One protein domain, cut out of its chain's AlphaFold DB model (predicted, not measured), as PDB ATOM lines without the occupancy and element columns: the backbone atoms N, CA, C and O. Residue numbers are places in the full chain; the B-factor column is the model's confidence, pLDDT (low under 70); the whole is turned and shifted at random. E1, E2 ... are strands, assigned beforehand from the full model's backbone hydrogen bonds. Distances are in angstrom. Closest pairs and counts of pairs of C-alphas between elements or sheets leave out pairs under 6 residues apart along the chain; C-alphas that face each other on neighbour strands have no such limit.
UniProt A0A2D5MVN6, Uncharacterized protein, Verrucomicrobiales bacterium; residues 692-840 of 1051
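What this domain is: This is residues 692 to 840 of the 1051 residues of an uncharacterized protein of Verrucomicrobiales bacterium (UniProt A0A2D5MVN6). Two small closed barrels of six strands each sit end to end along the longest axis, one ring made by E2 to E7 and the other by E1 and E8 to E12. E1 begins in the second barrel, the backbone crosses to build the whole first barrel, and it crosses back at E7 to E8. The printed part has 149 residues, with no named helix and twelve named strands, E1 to E12; both barrels are antiparallel throughout. The class is all strand, with 90 residues in named strands. The whole is compact, with a radius of gyration of the C-alphas of 15.2 A, and only just elongated, with spans of 45 by 30 by 25 A.

Where its parts are: E1, residues 692 to 695, begins at C-alpha 692 (158.194, 171.200, 144.667) and runs on into E2, residues 698 to 706, 22.6 A long, at 42 degrees across a break of 2 residues. E3 holds residues 714 to 717, E4 723 to 730 at 18.4 A, E5 735 to 742 at 18.0 A, and E6 750 to 754. E7, residues 759 to 771, is 24.7 A long, bends by 106 degrees at residue 767 and ends at C-alpha 771 (162.518, 176.381, 122.495). E8 holds residues 773 to 781 and bends by 129 degrees at residue 776. E9 holds residues 792 to 795, E10 801 to 808 at 19.8 A, and E11 818 to 830 at 15.8 A, with a bend of 139 degrees at residue 827. E12, residues 835 to 839, ends at C-alpha 839 (153.398, 178.806, 147.512).

How they stand to each other: Round one ring run E2, E5, E4, E3, E6, E7 and back to E2. N 700 and O 736 of E2 and E5 are 2.8 A apart, within hydrogen-bond range, as are N 764 and O 703 of E7 and E2 at 2.9 A. E3, E4 and E5 are a meander, each strand the antiparallel neighbour of the one before; so are E9, E10 and E11. Greek keys, four strands in a row, three of them a meander and the first the antiparallel neighbour of the fourth, are E2 to E5, E3 to E6, E8 to E11 and E9 to E12. Round the other ring run E1, E8, E11, E10, E9, E12 and back to E1. N 820 and O 778 of E11 and E8 are within range at 2.8 A, and so are N 693 and O 836 of E1 and E12 at 2.9 A. Between the barrels, the closest C-alphas of E2 and E8 are those of Gln 698 and Gln 773, 5.3 A. E7 and E8 meet only through their link. E3 and E10 are apart, for instance.

The domain as a whole: The two C-alphas farthest apart, those of Val 719 and Lys 840, are 46.4 A apart. The printed part has no cut, and no link is long. Mean pLDDT of the printed part is 91.1; residues 756 to 759 and 767 to 768 are under 70.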
ATOM      1  N   SER A 692     157.103 171.297 145.636       96.38
ATOM      2  CA  SER A 692     158.194 171.200 144.667       96.38
ATOM      3  C   SER A 692     157.717 170.496 143.404       96.38
ATOM      4  O   SER A 692     157.069 169.465 143.509       96.38
ATOM      5  N   GLY A 693     158.090 171.001 142.229       96.56
ATOM      6  CA  GLY A 693     157.906 170.345 140.928       96.56
ATOM      7  C   GLY A 693     158.959 170.806 139.920       96.56
ATOM      8  O   GLY A 693     159.932 171.461 140.303       96.56
ATOM      9  N   ALA A 694     158.778 170.497 138.638       96.94
ATOM     10  CA  ALA A 694     159.676 170.950 137.579       96.94
ATOM     11  C   ALA A 694     158.944 171.185 136.252       96.94
ATOM     12  O   ALA A 694     157.902 170.589 135.995       96.94
ATOM     13  N   VAL A 695     159.492 172.065 135.410       96.50
ATOM     14  CA  VAL A 695     159.062 172.208 134.007       96.50
ATOM     15  C   VAL A 695     159.388 170.916 133.252       96.50
ATOM     16  O   VAL A 695     160.496 170.404 133.391       96.50
ATOM     17  N   THR A 696     158.454 170.421 132.437       95.12
ATOM     18  CA  THR A 696     158.575 169.143 131.716       95.12
ATOM     19  C   THR A 696     158.547 169.354 130.210       95.12
ATOM     20  O   THR A 696     157.506 169.662 129.629       95.12
ATOM     21  N   GLY A 697     159.676 169.117 129.555       94.69
ATOM     22  CA  GLY A 697     159.833 169.228 128.113       94.69
ATOM     23  C   GLY A 697     160.001 170.666 127.613       94.69
ATOM     24  O   GLY A 697     160.294 171.592 128.367       94.69
ATOM     25  N   GLN A 698     159.805 170.850 126.312       95.56
ATOM     26  CA  GLN A 698     160.055 172.083 125.559       95.56
ATOM     27  C   GLN A 698     158.836 172.456 124.701       95.56
ATOM     28  O   GLN A 698     157.889 171.678 124.582       95.56
ATOM     29  N   GLN A 699     158.836 173.645 124.098       94.88
ATOM     30  CA  GLN A 699     157.825 174.050 123.119       94.88
ATOM     31  C   GLN A 699     158.395 173.968 121.697       94.88
ATOM     32  O   GLN A 699     159.506 174.421 121.440       94.88
ATOM     33  N   LEU A 700     157.639 173.393 120.764       95.38
ATOM     34  CA  LEU A 700     157.961 173.354 119.340       95.38
ATOM     35  C   LEU A 700     156.967 174.235 118.586       95.38
ATOM     36  O   LEU A 700     155.769 173.943 118.519       95.38
ATOM     37  N   ASN A 701     157.478 175.315 118.009       94.12
ATOM     38  CA  ASN A 701     156.695 176.226 117.189       94.12
ATOM     39  C   ASN A 701     156.571 175.660 115.761       94.12
ATOM     40  O   ASN A 701     157.555 175.236 115.151       94.12
ATOM     41  N   PHE A 702     155.367 175.652 115.189       94.12
ATOM     42  CA  PHE A 702     155.105 175.090 113.862       94.12
ATOM     43  C   PHE A 702     153.845 175.680 113.217       94.12
ATOM     44  O   PHE A 702     152.893 176.056 113.891       94.12
ATOM     45  N   THR A 703     153.818 175.731 111.889       93.06
ATOM     46  CA  THR A 703     152.612 176.067 111.126       93.06
ATOM     47  C   THR A 703     151.931 174.780 110.674       93.06
ATOM     48  O   THR A 703     152.563 173.922 110.056       93.06
ATOM     49  N   LEU A 704     150.643 174.633 110.986       92.81
ATOM     50  CA  LEU A 704     149.853 173.470 110.590       92.81
ATOM     51  C   LEU A 704     149.600 173.484 109.075       92.81
ATOM     52  O   LEU A 704     149.131 174.484 108.535       92.81
ATOM     53  N   ALA A 705     149.878 172.368 108.397       92.19
ATOM     54  CA  ALA A 705     149.583 172.192 106.977       92.19
ATOM     55  C   ALA A 705     148.281 171.404 106.772       92.19
ATOM     56  O   ALA A 705     147.391 171.857 106.055       92.19
ATOM     57  N   THR A 706     148.149 170.234 107.404       89.12
ATOM     58  CA  THR A 706     146.941 169.393 107.329       89.12
ATOM     59  C   THR A 706     146.719 168.623 108.633       89.12
ATOM     60  O   THR A 706     147.661 168.428 109.394       89.12
ATOM     61  N   GLY A 707     145.489 168.153 108.885       88.81
ATOM     62  CA  GLY A 707     145.141 167.327 110.053       88.81
ATOM     63  C   GLY A 707     145.078 168.089 111.384       88.81
ATOM     64  O   GLY A 707     144.925 169.305 111.412       88.81
ATOM     65  N   THR A 708     145.137 167.372 112.507       89.00
ATOM     66  CA  THR A 708     145.153 167.943 113.865       89.00
ATOM     67  C   THR A 708     146.077 167.097 114.744       89.00
ATOM     68  O   THR A 708     145.761 165.925 114.940       89.00
ATOM     69  N   PRO A 709     147.201 167.644 115.244       91.44
ATOM     70  CA  PRO A 709     148.066 166.940 116.186       91.44
ATOM     71  C   PRO A 709     147.313 166.593 117.469       91.44
ATOM     72  O   PRO A 709     146.476 167.372 117.935       91.44
ATOM     73  N   LEU A 710     147.634 165.448 118.059       91.12
ATOM     74  CA  LEU A 710     147.040 164.931 119.283       91.12
ATOM     75  C   LEU A 710     148.094 164.784 120.383       91.12
ATOM     76  O   LEU A 710     149.275 164.535 120.138       91.12
ATOM     77  N   VAL A 711     147.652 164.909 121.634       90.38
ATOM     78  CA  VAL A 711     148.486 164.558 122.789       90.38
ATOM     79  C   VAL A 711     148.822 163.067 122.717       90.38
ATOM     80  O   VAL A 711     147.926 162.235 122.581       90.38
ATOM     81  N   GLY A 712     150.110 162.735 122.821       90.44
ATOM     82  CA  GLY A 712     150.644 161.384 122.654       90.44
ATOM     83  C   GLY A 712     151.260 161.101 121.280       90.44
ATOM     84  O   GLY A 712     152.007 160.127 121.172       90.44
ATOM     85  N   ASP A 713     151.028 161.948 120.269       93.50
ATOM     86  CA  ASP A 713     151.684 161.810 118.963       93.50
ATOM     87  C   ASP A 713     153.209 161.896 119.104       93.50
ATOM     88  O   ASP A 713     153.749 162.671 119.901       93.50
ATOM     89  N   THR A 714     153.919 161.131 118.279       93.75
ATOM     90  CA  THR A 714     155.345 161.345 118.031       93.75
ATOM     91  C   THR A 714     155.481 162.340 116.886       93.75
ATOM     92  O   THR A 714     155.120 162.031 115.752       93.75
ATOM     93  N   VAL A 715     155.993 163.536 117.175       94.00
ATOM     94  CA  VAL A 715     156.381 164.501 116.141       94.00
ATOM     95  C   VAL A 715     157.766 164.137 115.621       94.00
ATOM     96  O   VAL A 715     158.682 163.921 116.413       94.00
ATOM     97  N   THR A 716     157.911 164.060 114.302       93.75
ATOM     98  CA  THR A 716     159.167 163.767 113.605       93.75
ATOM     99  C   THR A 716     159.493 164.900 112.642       93.75
ATOM    100  O   THR A 716     158.639 165.296 111.854       93.75
ATOM    101  N   ASP A 717     160.716 165.423 112.702       93.75
ATOM    102  CA  ASP A 717     161.277 166.290 111.664       93.75
ATOM    103  C   ASP A 717     161.737 165.419 110.490       93.75
ATOM    104  O   ASP A 717     162.656 164.605 110.622       93.75
ATOM    105  N   ASP A 718     161.094 165.590 109.334       91.69
ATOM    106  CA  ASP A 718     161.296 164.740 108.156       91.69
ATOM    107  C   ASP A 718     162.680 164.934 107.500       91.69
ATOM    108  O   ASP A 718     163.063 164.172 106.610       91.69
ATOM    109  N   VAL A 719     163.440 165.956 107.913       91.94
ATOM    110  CA  VAL A 719     164.753 166.301 107.354       91.94
ATOM    111  C   VAL A 719     165.884 165.873 108.287       91.94
ATOM    112  O   VAL A 719     166.846 165.246 107.842       91.94
ATOM    113  N   THR A 720     165.805 166.214 109.574       91.12
ATOM    114  CA  THR A 720     166.857 165.893 110.559       91.12
ATOM    115  C   THR A 720     166.664 164.527 111.212       91.12
ATOM    116  O   THR A 720     167.615 163.994 111.788       91.12
ATOM    117  N   GLY A 721     165.452 163.965 111.152       90.62
ATOM    118  CA  GLY A 721     165.063 162.762 111.887       90.62
ATOM    119  C   GLY A 721     164.890 162.987 113.393       90.62
ATOM    120  O   GLY A 721     164.857 162.013 114.144       90.62
ATOM    121  N   GLY A 722     164.827 164.244 113.852       93.12
ATOM    122  CA  GLY A 722     164.540 164.562 115.250       93.12
ATOM    123  C   GLY A 722     163.130 164.122 115.637       93.12
ATOM    124  O   GLY A 722     162.207 164.259 114.839       93.12
ATOM    125  N   THR A 723     162.955 163.585 116.845       94.31
ATOM    126  CA  THR A 723     161.651 163.113 117.335       94.31
ATOM    127  C   THR A 723     161.347 163.618 118.740       94.31
ATOM    128  O   THR A 723     162.260 163.828 119.539       94.31
ATOM    129  N   ALA A 724     160.067 163.813 119.051       95.50
ATOM    130  CA  ALA A 724     159.591 164.122 120.398       95.50
ATOM    131  C   ALA A 724     158.138 163.651 120.587       95.50
ATOM    132  O   ALA A 724     157.427 163.414 119.614       95.50
ATOM    133  N   THR A 725     157.677 163.520 121.829       94.81
ATOM    134  CA  THR A 725     156.285 163.164 122.156       94.81
ATOM    135  C   THR A 725     155.487 164.411 122.511       94.81
ATOM    136  O   THR A 725     155.897 165.152 123.400       94.81
ATOM    137  N   VAL A 726     154.334 164.625 121.879       94.44
ATOM    138  CA  VAL A 726     153.440 165.762 122.148       94.44
ATOM    139  C   VAL A 726     152.724 165.590 123.490       94.44
ATOM    140  O   VAL A 726     152.083 164.570 123.733       94.44
ATOM    141  N   THR A 727     152.800 166.604 124.353       93.31
ATOM    142  CA  THR A 727     152.160 166.644 125.682       93.31
ATOM    143  C   THR A 727     150.985 167.617 125.744       93.31
ATOM    144  O   THR A 727     150.024 167.384 126.472       93.31
ATOM    145  N   ASN A 728     151.013 168.692 124.951       94.12
ATOM    146  CA  ASN A 728     149.920 169.661 124.848       94.12
ATOM    147  C   ASN A 728     149.925 170.326 123.464       94.12
ATOM    148  O   ASN A 728     150.982 170.569 122.885       94.12
ATOM    149  N   VAL A 729     148.744 170.630 122.931       92.75
ATOM    150  CA  VAL A 729     148.546 171.196 121.595       92.75
ATOM    151  C   VAL A 729     147.938 172.597 121.711       92.75
ATOM    152  O   VAL A 729     146.856 172.756 122.266       92.75
ATOM    153  N   GLN A 730     148.610 173.613 121.156       91.62
ATOM    154  CA  GLN A 730     148.174 175.017 121.156       91.62
ATOM    155  C   GLN A 730     148.123 175.568 119.720       91.62
ATOM    156  O   GLN A 730     148.927 176.412 119.320       91.62
ATOM    157  N   LEU A 731     147.166 175.081 118.921       88.56
ATOM    158  CA  LEU A 731     147.066 175.415 117.491       88.56
ATOM    159  C   LEU A 731     146.832 176.900 117.213       88.56
ATOM    160  O   LEU A 731     147.405 177.434 116.271       88.56
ATOM    161  N   SER A 732     146.044 177.588 118.039       84.75
ATOM    162  CA  SER A 732     145.826 179.036 117.906       84.75
ATOM    163  C   SER A 732     147.101 179.856 118.124       84.75
ATOM    164  O   SER A 732     147.189 180.984 117.647       84.75
ATOM    165  N   ALA A 733     148.085 179.289 118.826       86.06
ATOM    166  CA  ALA A 733     149.403 179.871 119.048       86.06
ATOM    167  C   ALA A 733     150.484 179.259 118.137       86.06
ATOM    168  O   ALA A 733     151.661 179.551 118.335       86.06
ATOM    169  N   ASN A 734     150.110 178.420 117.157       91.44
ATOM    170  CA  ASN A 734     151.033 177.745 116.238       91.44
ATOM    171  C   ASN A 734     152.169 176.994 116.963       91.44
ATOM    172  O   ASN A 734     153.334 177.059 116.563       91.44
ATOM    173  N   LYS A 735     151.853 176.297 118.063       93.19
ATOM    174  CA  LYS A 735     152.844 175.512 118.813       93.19
ATOM    175  C   LYS A 735     152.274 174.259 119.470       93.19
ATOM    176  O   LYS A 735     151.076 174.152 119.732       93.19
ATOM    177  N   VAL A 736     153.156 173.309 119.752       94.69
ATOM    178  CA  VAL A 736     152.912 172.145 120.617       94.69
ATOM    179  C   VAL A 736     153.953 172.122 121.730       94.69
ATOM    180  O   VAL A 736     155.079 172.574 121.542       94.69
ATOM    181  N   TYR A 737     153.592 171.582 122.885       95.75
ATOM    182  CA  TYR A 737     154.544 171.226 123.931       95.75
ATOM    183  C   TYR A 737     154.941 169.767 123.752       95.75
ATOM    184  O   TYR A 737     154.099 168.927 123.418       95.75
ATOM    185  N   VAL A 738     156.226 169.478 123.928       95.50
ATOM    186  CA  VAL A 738     156.817 168.177 123.627       95.50
ATOM    187  C   VAL A 738     157.800 167.742 124.710       95.50
ATOM    188  O   VAL A 738     158.474 168.567 125.315       95.50
ATOM    189  N   LYS A 739     157.931 166.432 124.922       94.38
ATOM    190  CA  LYS A 739     158.927 165.814 125.813       94.38
ATOM    191  C   LYS A 739     159.673 164.682 125.115       94.38
ATOM    192  O   LYS A 739     159.333 164.317 123.992       94.38
ATOM    193  N   ASN A 740     160.667 164.098 125.789       93.06
ATOM    194  CA  ASN A 740     161.496 163.010 125.249       93.06
ATOM    195  C   ASN A 740     162.156 163.372 123.905       93.06
ATOM    196  O   ASN A 740     162.206 162.556 122.986       93.06
ATOM    197  N   VAL A 741     162.627 164.615 123.786       93.31
ATOM    198  CA  VAL A 741     163.257 165.126 122.566       93.31
ATOM    199  C   VAL A 741     164.526 164.328 122.257       93.31
ATOM    200  O   VAL A 741     165.410 164.183 123.102       93.31
ATOM    201  N   THR A 742     164.649 163.852 121.021       92.56
ATOM    202  CA  THR A 742     165.872 163.263 120.468       92.56
ATOM    203  C   THR A 742     166.191 163.905 119.120       92.56
ATOM    204  O   THR A 742     165.298 164.163 118.319       92.56
ATOM    205  N   GLY A 743     167.467 164.183 118.847       90.06
ATOM    206  CA  GLY A 743     167.862 164.913 117.635       90.06
ATOM    207  C   GLY A 743     167.518 166.406 117.698       90.06
ATOM    208  O   GLY A 743     167.406 166.979 118.778       90.06
ATOM    209  N   THR A 744     167.412 167.056 116.538       90.38
ATOM    210  CA  THR A 744     167.152 168.501 116.418       90.38
ATOM    211  C   THR A 744     165.956 168.764 115.514       90.38
ATOM    212  O   THR A 744     165.693 167.975 114.617       90.38
ATOM    213  N   PHE A 745     165.263 169.885 115.709       93.25
ATOM    214  CA  PHE A 745     164.193 170.351 114.823       93.25
ATOM    215  C   PHE A 745     164.693 171.572 114.052       93.25
ATOM    216  O   PHE A 745     165.053 172.584 114.656       93.25
ATOM    217  N   GLY A 746     164.800 171.463 112.730       89.31
ATOM    218  CA  GLY A 746     165.336 172.526 111.886       89.31
ATOM    219  C   GLY A 746     164.247 173.478 111.403       89.31
ATOM    220  O   GLY A 746     163.153 173.067 111.035       89.31
ATOM    221  N   MET A 747     164.558 174.772 111.371       90.56
ATOM    222  CA  MET A 747     163.653 175.790 110.836       90.56
ATOM    223  C   MET A 747     163.166 175.449 109.429       90.56
ATOM    224  O   MET A 747     163.962 175.049 108.585       90.56
ATOM    225  N   THR A 748     161.877 175.671 109.155       89.75
ATOM    226  CA  THR A 748     161.210 175.404 107.863       89.75
ATOM    227  C   THR A 748     161.143 173.936 107.432       89.75
ATOM    228  O   THR A 748     160.548 173.647 106.394       89.75
ATOM    229  N   ASN A 749     161.688 173.003 108.219       93.88
ATOM    230  CA  ASN A 749     161.579 171.577 107.936       93.88
ATOM    231  C   ASN A 749     160.131 171.101 108.067       93.88
ATOM    232  O   ASN A 749     159.360 171.625 108.875       93.88
ATOM    233  N   ALA A 750     159.772 170.095 107.272       92.88
ATOM    234  CA  ALA A 750     158.484 169.427 107.388       92.88
ATOM    235  C   ALA A 750     158.419 168.588 108.674       92.88
ATOM    236  O   ALA A 750     159.412 167.991 109.093       92.88
ATOM    237  N   LEU A 751     157.240 168.579 109.293       94.00
ATOM    238  CA  LEU A 751     156.915 167.791 110.471       94.00
ATOM    239  C   LEU A 751     155.802 166.807 110.150       94.00
ATOM    240  O   LEU A 751     154.759 167.195 109.610       94.00
ATOM    241  N   THR A 752     155.992 165.577 110.609       93.31
ATOM    242  CA  THR A 752     154.967 164.539 110.630       93.31
ATOM    243  C   THR A 752     154.591 164.220 112.072       93.31
ATOM    244  O   THR A 752     155.467 163.979 112.902       93.31
ATOM    245  N   PHE A 753     153.293 164.204 112.373       93.56
ATOM    246  CA  PHE A 753     152.755 163.749 113.653       93.56
ATOM    247  C   PHE A 753     152.127 162.357 113.457       93.56
ATOM    248  O   PHE A 753     151.424 162.103 112.473       93.56
ATOM    249  N   ASP A 754     152.452 161.408 114.336       88.81
ATOM    250  CA  ASP A 754     151.976 160.026 114.218       88.81
ATOM    251  C   ASP A 754     151.716 159.392 115.595       88.81
ATOM    252  O   ASP A 754     152.573 159.419 116.482       88.81
ATOM    253  N   THR A 755     150.553 158.750 115.744       74.25
ATOM    254  CA  THR A 755     150.285 157.779 116.808       74.25
ATOM    255  C   THR A 755     150.369 156.359 116.236       74.25
ATOM    256  O   THR A 755     149.405 155.822 115.687       74.25
ATOM    257  N   GLY A 756     151.508 155.691 116.433       64.50
ATOM    258  CA  GLY A 756     151.617 154.244 116.219       64.50
ATOM    259  C   GLY A 756     151.633 153.761 114.760       64.50
ATOM    260  O   GLY A 756     151.249 152.618 114.512       64.50
ATOM    261  N   GLY A 757     152.108 154.571 113.811       59.22
ATOM    262  CA  GLY A 757     152.380 154.180 112.420       59.22
ATOM    263  C   GLY A 757     151.294 154.570 111.408       59.22
ATOM    264  O   GLY A 757     151.282 154.031 110.299       59.22
ATOM    265  N   SER A 758     150.366 155.455 111.782       59.22
ATOM    266  CA  SER A 758     149.306 155.995 110.930       59.22
ATOM    267  C   SER A 758     149.400 157.519 110.899       59.22
ATOM    268  O   SER A 758     149.091 158.191 111.882       59.22
ATOM    269  N   THR A 759     149.761 158.075 109.742       61.91
ATOM    270  CA  THR A 759     150.018 159.511 109.559       61.91
ATOM    271  C   THR A 759     148.801 160.355 109.944       61.91
ATOM    272  O   THR A 759     147.755 160.258 109.299       61.91
ATOM    273  N   SER A 760     148.930 161.196 110.972       77.50
ATOM    274  CA  SER A 760     147.872 162.115 111.400       77.50
ATOM    275  C   SER A 760     148.467 163.476 111.735       77.50
ATOM    276  O   SER A 760     149.108 163.648 112.753       77.50
ATOM    277  N   ALA A 761     148.169 164.450 110.877       89.44
ATOM    278  CA  ALA A 761     148.675 165.820 110.867       89.44
ATOM    279  C   ALA A 761     150.106 166.019 110.343       89.44
ATOM    280  O   ALA A 761     151.033 165.264 110.625       89.44
ATOM    281  N   THR A 762     150.268 167.084 109.562       92.56
ATOM    282  CA  THR A 762     151.552 167.540 109.026       92.56
ATOM    283  C   THR A 762     151.686 169.043 109.211       92.56
ATOM    284  O   THR A 762     150.690 169.773 109.265       92.56
ATOM    285  N   GLY A 763     152.917 169.529 109.289       93.31
ATOM    286  CA  GLY A 763     153.200 170.955 109.403       93.31
ATOM    287  C   GLY A 763     154.625 171.298 109.007       93.31
ATOM    288  O   GLY A 763     155.354 170.458 108.488       93.31
ATOM    289  N   THR A 764     155.023 172.537 109.251       93.81
ATOM    290  CA  THR A 764     156.404 172.995 109.069       93.81
ATOM    291  C   THR A 764     156.893 173.708 110.318       93.81
ATOM    292  O   THR A 764     156.156 174.491 110.918       93.81
ATOM    293  N   VAL A 765     158.137 173.450 110.726       93.00
ATOM    294  CA  VAL A 765     158.758 174.133 111.868       93.00
ATOM    295  C   VAL A 765     158.763 175.645 111.616       93.00
ATOM    296  O   VAL A 765     159.206 176.117 110.565       93.00
ATOM    297  N   SER A 766     158.280 176.401 112.596       89.25
ATOM    298  CA  SER A 766     158.195 177.866 112.585       89.25
ATOM    299  C   SER A 766     158.671 178.420 113.934       89.25
ATOM    300  O   SER A 766     159.200 177.654 114.732       89.25
ATOM    301  N   GLY A 767     158.541 179.728 114.203       67.81
ATOM    302  CA  GLY A 767     159.097 180.340 115.434       67.81
ATOM    303  C   GLY A 767     160.599 180.059 115.572       67.81
ATOM    304  O   GLY A 767     161.203 179.715 114.577       67.81
ATOM    305  N   GLY A 768     161.258 180.154 116.727       69.06
ATOM    306  CA  GLY A 768     162.661 179.715 116.865       69.06
ATOM    307  C   GLY A 768     162.851 178.188 116.880       69.06
ATOM    308  O   GLY A 768     163.855 177.708 117.400       69.06
ATOM    309  N   GLY A 769     161.912 177.416 116.318       85.62
ATOM    310  CA  GLY A 769     161.928 175.957 116.300       85.62
ATOM    311  C   GLY A 769     161.570 175.354 117.656       85.62
ATOM    312  O   GLY A 769     160.477 175.599 118.172       85.62
ATOM    313  N   LEU A 770     162.480 174.536 118.193       91.31
ATOM    314  CA  LEU A 770     162.378 173.954 119.530       91.31
ATOM    315  C   LEU A 770     162.986 174.915 120.560       91.31
ATOM    316  O   LEU A 770     164.174 175.230 120.495       91.31
ATOM    317  N   GLU A 771     162.176 175.356 121.512       93.62
ATOM    318  CA  GLU A 771     162.518 176.381 122.495       93.62
ATOM    319  C   GLU A 771     162.152 175.942 123.915       93.62
ATOM    320  O   GLU A 771     161.297 175.082 124.140       93.62
ATOM    321  N   ASP A 772     162.765 176.593 124.894       95.19
ATOM    322  CA  ASP A 772     162.365 176.489 126.292       95.19
ATOM    323  C   ASP A 772     160.946 177.035 126.507       95.19
ATOM    324  O   ASP A 772     160.487 177.928 125.790       95.19
ATOM    325  N   GLN A 773     160.226 176.503 127.497       95.06
ATOM    326  CA  GLN A 773     158.813 176.838 127.669       95.06
ATOM    327  C   GLN A 773     158.616 178.285 128.120       95.06
ATOM    328  O   GLN A 773     159.165 178.715 129.139       95.06
ATOM    329  N   SER A 774     157.786 179.017 127.381       92.75
ATOM    330  CA  SER A 774     157.399 180.399 127.660       92.75
ATOM    331  C   SER A 774     155.923 180.650 127.315       92.75
ATOM    332  O   SER A 774     155.222 179.810 126.732       92.75
ATOM    333  N   GLY A 775     155.428 181.828 127.679       90.94
ATOM    334  CA  GLY A 775     154.046 182.250 127.485       90.94
ATOM    335  C   GLY A 775     153.163 181.992 128.707       90.94
ATOM    336  O   GLY A 775     153.635 181.918 129.839       90.94
ATOM    337  N   PHE A 776     151.854 181.876 128.482       90.00
ATOM    338  CA  PHE A 776     150.873 181.653 129.552       90.00
ATOM    339  C   PHE A 776     150.754 180.192 129.988       90.00
ATOM    340  O   PHE A 776     150.248 179.930 131.067       90.00
ATOM    341  N   THR A 777     151.159 179.230 129.160       92.38
ATOM    342  CA  THR A 777     151.000 177.799 129.458       92.38
ATOM    343  C   THR A 777     152.352 177.165 129.742       92.38
ATOM    344  O   THR A 777     153.304 177.376 128.991       92.38
ATOM    345  N   LEU A 778     152.417 176.368 130.804       94.88
ATOM    346  CA  LEU A 778     153.561 175.545 131.172       94.88
ATOM    347  C   LEU A 778     153.109 174.103 131.383       94.88
ATOM    348  O   LEU A 778     152.072 173.851 131.996       94.88
ATOM    349  N   ILE A 779     153.904 173.160 130.899       95.81
ATOM    350  CA  ILE A 779     153.781 171.739 131.214       95.81
ATOM    351  C   ILE A 779     154.788 171.431 132.305       95.81
ATOM    352  O   ILE A 779     155.967 171.769 132.178       95.81
ATOM    353  N   ALA A 780     154.307 170.839 133.387       96.38
ATOM    354  CA  ALA A 780     155.107 170.570 134.565       96.38
ATOM    355  C   ALA A 780     154.702 169.250 135.224       96.38
ATOM    356  O   ALA A 780     153.541 168.836 135.167       96.38
ATOM    357  N   ASP A 781     155.657 168.618 135.890       95.31
ATOM    358  CA  ASP A 781     155.502 167.346 136.580       95.31
ATOM    359  C   ASP A 781     156.347 167.317 137.862       95.31
ATOM    360  O   ASP A 781     156.798 168.347 138.374       95.31
ATOM    361  N   GLY A 782     156.486 166.131 138.459       95.12
ATOM    362  CA  GLY A 782     157.323 165.948 139.642       95.12
ATOM    363  C   GLY A 782     156.734 166.533 140.925       95.12
ATOM    364  O   GLY A 782     157.430 166.565 141.934       95.12
ATOM    365  N   PHE A 783     155.472 166.981 140.906       96.81
ATOM    366  CA  PHE A 783     154.857 167.669 142.037       96.81
ATOM    367  C   PHE A 783     154.666 166.769 143.266       96.81
ATOM    368  O   PHE A 783     153.940 165.772 143.205       96.81
ATOM    369  N   ASP A 784     155.261 167.152 144.399       95.12
ATOM    370  CA  ASP A 784     155.142 166.455 145.694       95.12
ATOM    371  C   ASP A 784     153.844 166.770 146.474       95.12
ATOM    372  O   ASP A 784     153.573 166.171 147.517       95.12
ATOM    373  N   GLY A 785     152.997 167.634 145.915       94.75
ATOM    374  CA  GLY A 785     151.651 167.977 146.372       94.75
ATOM    375  C   GLY A 785     150.812 168.542 145.222       94.75
ATOM    376  O   GLY A 785     151.349 168.880 144.174       94.75
ATOM    377  N   GLU A 786     149.493 168.634 145.390       94.94
ATOM    378  CA  GLU A 786     148.583 169.091 144.328       94.94
ATOM    379  C   GLU A 786     148.739 170.603 144.037       94.94
ATOM    380  O   GLU A 786     148.496 171.422 144.933       94.94
ATOM    381  N   PRO A 787     149.102 171.007 142.801       95.38
ATOM    382  CA  PRO A 787     149.056 172.405 142.377       95.38
ATOM    383  C   PRO A 787     147.613 172.910 142.308       95.38
ATOM    384  O   PRO A 787     146.756 172.260 141.712       95.38
ATOM    385  N   LEU A 788     147.345 174.099 142.853       94.50
ATOM    386  CA  LEU A 788     146.007 174.697 142.856       94.50
ATOM    387  C   LEU A 788     146.004 176.105 142.238       94.50
ATOM    388  O   LEU A 788     146.976 176.854 142.395       94.50
ATOM    389  N   PRO A 789     144.892 176.518 141.596       91.38
ATOM    390  CA  PRO A 789     144.685 177.904 141.186       91.38
ATOM    391  C   PRO A 789     144.886 178.898 142.340       91.38
ATOM    392  O   PRO A 789     144.477 178.658 143.476       91.38
ATOM    393  N   GLY A 790     145.505 180.039 142.045       88.38
ATOM    394  CA  GLY A 790     145.796 181.115 142.994       88.38
ATOM    395  C   GLY A 790     147.105 180.965 143.776       88.38
ATOM    396  O   GLY A 790     147.507 181.927 144.442       88.38
ATOM    397  N   MET A 791     147.785 179.816 143.687       92.88
ATOM    398  CA  MET A 791     149.143 179.654 144.216       92.88
ATOM    399  C   MET A 791     150.137 180.523 143.438       92.88
ATOM    400  O   MET A 791     150.008 180.713 142.225       92.88
ATOM    401  N   SER A 792     151.140 181.041 144.146       93.12
ATOM    402  CA  SER A 792     152.296 181.681 143.524       93.12
ATOM    403  C   SER A 792     153.266 180.614 143.032       93.12
ATOM    404  O   SER A 792     153.523 179.653 143.750       93.12
ATOM    405  N   ILE A 793     153.848 180.811 141.854       93.19
ATOM    406  CA  ILE A 793     154.831 179.925 141.231       93.19
ATOM    407  C   ILE A 793     156.159 180.664 141.049       93.19
ATOM    408  O   ILE A 793     156.233 181.661 140.334       93.19
ATOM    409  N   SER A 794     157.218 180.170 141.686       93.06
ATOM    410  CA  SER A 794     158.596 180.602 141.431       93.06
ATOM    411  C   SER A 794     159.301 179.539 140.595       93.06
ATOM    412  O   SER A 794     159.215 178.356 140.920       93.06
ATOM    413  N   ILE A 795     160.004 179.950 139.541       94.38
ATOM    414  CA  ILE A 795     160.701 179.039 138.625       94.38
ATOM    415  C   ILE A 795     162.196 179.352 138.674       94.38
ATOM    416  O   ILE A 795     162.595 180.516 138.679       94.38
ATOM    417  N   ALA A 796     163.040 178.325 138.745       94.00
ATOM    418  CA  ALA A 796     164.485 178.499 138.785       94.00
ATOM    419  C   ALA A 796     164.992 179.263 137.548       94.00
ATOM    420  O   ALA A 796     164.684 178.899 136.416       94.00
ATOM    421  N   GLY A 797     165.797 180.304 137.784       87.62
ATOM    422  CA  GLY A 797     166.322 181.195 136.744       87.62
ATOM    423  C   GLY A 797     165.537 182.499 136.574       87.62
ATOM    424  O   GLY A 797     166.088 183.459 136.039       87.62
ATOM    425  N   ASP A 798     164.312 182.577 137.098       89.38
ATOM    426  CA  ASP A 798     163.489 183.782 137.014       89.38
ATOM    427  C   ASP A 798     163.727 184.714 138.213       89.38
ATOM    428  O   ASP A 798     163.900 184.281 139.354       89.38
ATOM    429  N   SER A 799     163.696 186.025 137.960       83.88
ATOM    430  CA  SER A 799     163.750 187.067 138.996       83.88
ATOM    431  C   SER A 799     162.378 187.423 139.578       83.88
ATOM    432  O   SER A 799     162.297 188.204 140.523       83.88
ATOM    433  N   THR A 800     161.301 186.876 139.010       84.81
ATOM    434  CA  THR A 800     159.911 187.141 139.402       84.81
ATOM    435  C   THR A 800     159.161 185.828 139.609       84.81
ATOM    436  O   THR A 800     159.568 184.780 139.108       84.81
ATOM    437  N   SER A 801     158.086 185.870 140.395       89.94
ATOM    438  CA  SER A 801     157.141 184.753 140.517       89.94
ATOM    439  C   SER A 801     155.839 185.101 139.792       89.94
ATOM    440  O   SER A 801     155.535 186.278 139.613       89.94
ATOM    441  N   TYR A 802     155.067 184.089 139.405       90.62
ATOM    442  CA  TYR A 802     153.795 184.238 138.688       90.62
ATOM    443  C   TYR A 802     152.643 183.661 139.513       90.62
ATOM    444  O   TYR A 802     152.850 183.126 140.603       90.62
ATOM    445  N   VAL A 803     151.418 183.739 138.995       89.88
ATOM    446  CA  VAL A 803     150.223 183.167 139.633       89.88
ATOM    447  C   VAL A 803     149.623 182.085 138.751       89.88
ATOM    448  O   VAL A 803     149.421 182.308 137.561       89.88
ATOM    449  N   ILE A 804     149.262 180.944 139.340       91.38
ATOM    450  CA  ILE A 804     148.489 179.908 138.643       91.38
ATOM    451  C   ILE A 804     147.045 180.398 138.468       91.38
ATOM    452  O   ILE A 804     146.323 180.580 139.447       91.38
ATOM    453  N   GLN A 805     146.608 180.600 137.228       89.62
ATOM    454  CA  GLN A 805     145.222 180.909 136.875       89.62
ATOM    455  C   GLN A 805     144.360 179.643 136.880       89.62
ATOM    456  O   GLN A 805     143.286 179.627 137.477       89.62
ATOM    457  N   SER A 806     144.840 178.573 136.245       90.50
ATOM    458  CA  SER A 806     144.151 177.284 136.197       90.50
ATOM    459  C   SER A 806     145.134 176.126 136.070       90.50
ATOM    460  O   SER A 806     146.222 176.285 135.516       90.50
ATOM    461  N   VAL A 807     144.718 174.952 136.538       93.75
ATOM    462  CA  VAL A 807     145.452 173.690 136.400       93.75
ATOM    463  C   VAL A 807     144.579 172.730 135.600       93.75
ATOM    464  O   VAL A 807     143.415 172.541 135.947       93.75
ATOM    465  N   SER A 808     145.118 172.144 134.531       92.25
ATOM    466  CA  SER A 808     144.453 171.079 133.768       92.25
ATOM    467  C   SER A 808     145.224 169.767 133.893       92.25
ATOM    468  O   SER A 808     146.454 169.756 133.912       92.25
ATOM    469  N   GLY A 809     144.488 168.658 133.961       88.56
ATOM    470  CA  GLY A 809     145.010 167.341 134.334       88.56
ATOM    471  C   GLY A 809     144.500 166.909 135.711       88.56
ATOM    472  O   GLY A 809     143.846 167.675 136.414       88.56
ATOM    473  N   THR A 810     144.747 165.657 136.091       90.88
ATOM    474  CA  THR A 810     144.385 165.126 137.414       90.88
ATOM    475  C   THR A 810     145.659 164.780 138.163       90.88
ATOM    476  O   THR A 810     146.443 163.961 137.686       90.88
ATOM    477  N   TRP A 811     145.868 165.387 139.332       94.00
ATOM    478  CA  TRP A 811     146.999 165.031 140.179       94.00
ATOM    479  C   TRP A 811     146.733 163.684 140.864       94.00
ATOM    480  O   TRP A 811     145.793 163.534 141.640       94.00
ATOM    481  N   ALA A 812     147.563 162.692 140.554       92.44
ATOM    482  CA  ALA A 812     147.536 161.348 141.132       92.44
ATOM    483  C   ALA A 812     148.839 160.993 141.883       92.44
ATOM    484  O   ALA A 812     148.980 159.877 142.382       92.44
ATOM    485  N   GLY A 813     149.797 161.926 141.954       91.19
ATOM    486  CA  GLY A 813     151.125 161.752 142.549       91.19
ATOM    487  C   GLY A 813     152.231 162.425 141.729       91.19
ATOM    488  O   GLY A 813     151.952 163.109 140.744       91.19
ATOM    489  N   THR A 814     153.494 162.194 142.095       91.69
ATOM    490  CA  THR A 814     154.670 162.860 141.493       91.69
ATOM    491  C   THR A 814     154.876 162.571 140.004       91.69
ATOM    492  O   THR A 814     155.571 163.321 139.331       91.69
ATOM    493  N   SER A 815     154.261 161.519 139.462       88.56
ATOM    494  CA  SER A 815     154.301 161.189 138.031       88.56
ATOM    495  C   SER A 815     153.238 161.911 137.191       88.56
ATOM    496  O   SER A 815     153.077 161.587 136.017       88.56
ATOM    497  N   SER A 816     152.435 162.792 137.795       92.69
ATOM    498  CA  SER A 816     151.359 163.498 137.091       92.69
ATOM    499  C   SER A 816     151.946 164.626 136.254       92.69
ATOM    500  O   SER A 816     152.571 165.529 136.802       92.69
ATOM    501  N   GLU A 817     151.697 164.592 134.948       93.50
ATOM    502  CA  GLU A 817     151.978 165.709 134.050       93.50
ATOM    503  C   GLU A 817     150.762 166.635 134.031       93.50
ATOM    504  O   GLU A 817     149.638 166.204 133.756       93.50
ATOM    505  N   LEU A 818     150.981 167.897 134.380       95.50
ATOM    506  CA  LEU A 818     149.939 168.896 134.549       95.50
ATOM    507  C   LEU A 818     150.199 170.088 133.636       95.50
ATOM    508  O   LEU A 818     151.338 170.488 133.391       95.50
ATOM    509  N   VAL A 819     149.108 170.686 133.168       95.00
ATOM    510  CA  VAL A 819     149.131 171.938 132.417       95.00
ATOM    511  C   VAL A 819     148.820 173.069 133.383       95.00
ATOM    512  O   VAL A 819     147.708 173.160 133.907       95.00
ATOM    513  N   LEU A 820     149.792 173.943 133.607       95.00
ATOM    514  CA  LEU A 820     149.634 175.152 134.398       95.00
ATOM    515  C   LEU A 820     149.408 176.332 133.458       95.00
ATOM    516  O   LEU A 820     150.238 176.610 132.594       95.00
ATOM    517  N   VAL A 821     148.299 177.042 133.641       92.06
ATOM    518  CA  VAL A 821     148.061 178.326 132.978       92.06
ATOM    519  C   VAL A 821     148.379 179.434 133.971       92.06
ATOM    520  O   VAL A 821     147.863 179.431 135.091       92.06
ATOM    521  N   LEU A 822     149.246 180.357 133.583       90.31
ATOM    522  CA  LEU A 822     149.682 181.506 134.360       90.31
ATOM    523  C   LEU A 822     148.744 182.695 134.134       90.31
ATOM    524  O   LEU A 822     148.244 182.897 133.034       90.31
ATOM    525  N   ALA A 823     148.541 183.521 135.160       84.38
ATOM    526  CA  ALA A 823     147.764 184.757 135.041       84.38
ATOM    527  C   ALA A 823     148.533 185.882 134.322       84.38
ATOM    528  O   ALA A 823     147.929 186.838 133.839       84.38
ATOM    529  N   GLN A 824     149.863 185.781 134.274       84.75
ATOM    530  CA  GLN A 824     150.752 186.693 133.563       84.75
ATOM    531  C   GLN A 824     151.598 185.909 132.563       84.75
ATOM    532  O   GLN A 824     151.984 184.771 132.832       84.75
ATOM    533  N   GLU A 825     151.909 186.527 131.426       87.00
ATOM    534  CA  GLU A 825     152.769 185.906 130.425       87.00
ATOM    535  C   GLU A 825     154.203 185.782 130.949       87.00
ATOM    536  O   GLU A 825     154.812 186.765 131.379       87.00
ATOM    537  N   LYS A 826     154.772 184.578 130.864       89.75
ATOM    538  CA  LYS A 826     156.200 184.365 131.084       89.75
ATOM    539  C   LYS A 826     156.975 184.676 129.805       89.75
ATOM    540  O   LYS A 826     156.877 183.947 128.824       89.75
ATOM    541  N   VAL A 827     157.775 185.742 129.830       89.69
ATOM    542  CA  VAL A 827     158.525 186.211 128.647       89.69
ATOM    543  C   VAL A 827     159.798 185.390 128.402       89.69
ATOM    544  O   VAL A 827     160.085 185.018 127.268       89.69
ATOM    545  N   ALA A 828     160.573 185.101 129.452       90.94
ATOM    546  CA  ALA A 828     161.798 184.306 129.340       90.94
ATOM    547  C   ALA A 828     161.474 182.806 129.364       90.94
ATOM    548  O   ALA A 828     160.706 182.376 130.219       90.94
ATOM    549  N   GLY A 829     162.068 182.009 128.473       91.81
ATOM    550  CA  GLY A 829     161.895 180.553 128.473       91.81
ATOM    551  C   GLY A 829     162.504 179.887 129.709       91.81
ATOM    552  O   GLY A 829     163.551 180.315 130.192       91.81
ATOM    553  N   SER A 830     161.852 178.845 130.223       95.12
ATOM    554  CA  SER A 830     162.424 177.954 131.237       95.12
ATOM    555  C   SER A 830     162.790 176.614 130.625       95.12
ATOM    556  O   SER A 830     161.956 175.964 129.993       95.12
ATOM    557  N   ALA A 831     164.047 176.223 130.825       94.75
ATOM    558  CA  ALA A 831     164.570 174.951 130.363       94.75
ATOM    559  C   ALA A 831     163.819 173.766 130.982       94.75
ATOM    560  O   ALA A 831     163.264 173.859 132.082       94.75
ATOM    561  N   ASP A 832     163.859 172.635 130.284       94.50
ATOM    562  CA  ASP A 832     163.398 171.357 130.816       94.50
ATOM    563  C   ASP A 832     164.074 171.051 132.167       94.50
ATOM    564  O   ASP A 832     165.272 171.286 132.354       94.50
ATOM    565  N   ASN A 833     163.304 170.520 133.115       94.75
ATOM    566  CA  ASN A 833     163.673 170.283 134.511       94.75
ATOM    567  C   ASN A 833     163.987 171.541 135.346       94.75
ATOM    568  O   ASN A 833     164.530 171.422 136.449       94.75
ATOM    569  N   ALA A 834     163.653 172.752 134.880       96.69
ATOM    570  CA  ALA A 834     163.736 173.941 135.727       96.69
ATOM    571  C   ALA A 834     162.834 173.770 136.961       96.69
ATOM    572  O   ALA A 834     161.636 173.517 136.831       96.69
ATOM    573  N   ALA A 835     163.415 173.903 138.158       97.06
ATOM    574  CA  ALA A 835     162.694 173.676 139.406       97.06
ATOM    575  C   ALA A 835     161.557 174.691 139.594       97.06
ATOM    576  O   ALA A 835     161.735 175.889 139.366       97.06
ATOM    577  N   ILE A 836     160.409 174.200 140.049       96.81
ATOM    578  CA  ILE A 836     159.199 174.960 140.347       96.81
ATOM    579  C   ILE A 836     158.932 174.880 141.849       96.81
ATOM    580  O   ILE A 836     158.873 173.791 142.419       96.81
ATOM    581  N   HIS A 837     158.700 176.027 142.481       95.06
ATOM    582  CA  HIS A 837     158.239 176.118 143.864       95.06
ATOM    583  C   HIS A 837     156.873 176.801 143.908       95.06
ATOM    584  O   HIS A 837     156.753 177.972 143.535       95.06
ATOM    585  N   LEU A 838     155.850 176.087 144.385       95.19
ATOM    586  CA  LEU A 838     154.504 176.633 144.553       95.19
ATOM    587  C   LEU A 838     154.235 177.011 146.008       95.19
ATOM    588  O   LEU A 838     154.527 176.242 146.926       95.19
ATOM    589  N   ARG A 839     153.654 178.196 146.201       92.88
ATOM    590  CA  ARG A 839     153.398 178.806 147.512       92.88
ATOM    591  C   ARG A 839     151.963 179.288 147.653       92.88
ATOM    592  O   ARG A 839     151.377 179.822 146.709       92.88
ATOM    593  N   LYS A 840     151.421 179.156 148.859       91.06
ATOM    594  CA  LYS A 840     150.096 179.631 149.280       91.06
ATOM    595  C   LYS A 840     150.163 180.632 150.441       91.06
ATOM    596  O   LYS A 840     149.235 181.418 150.588       91.06
TER     597      LYS A 840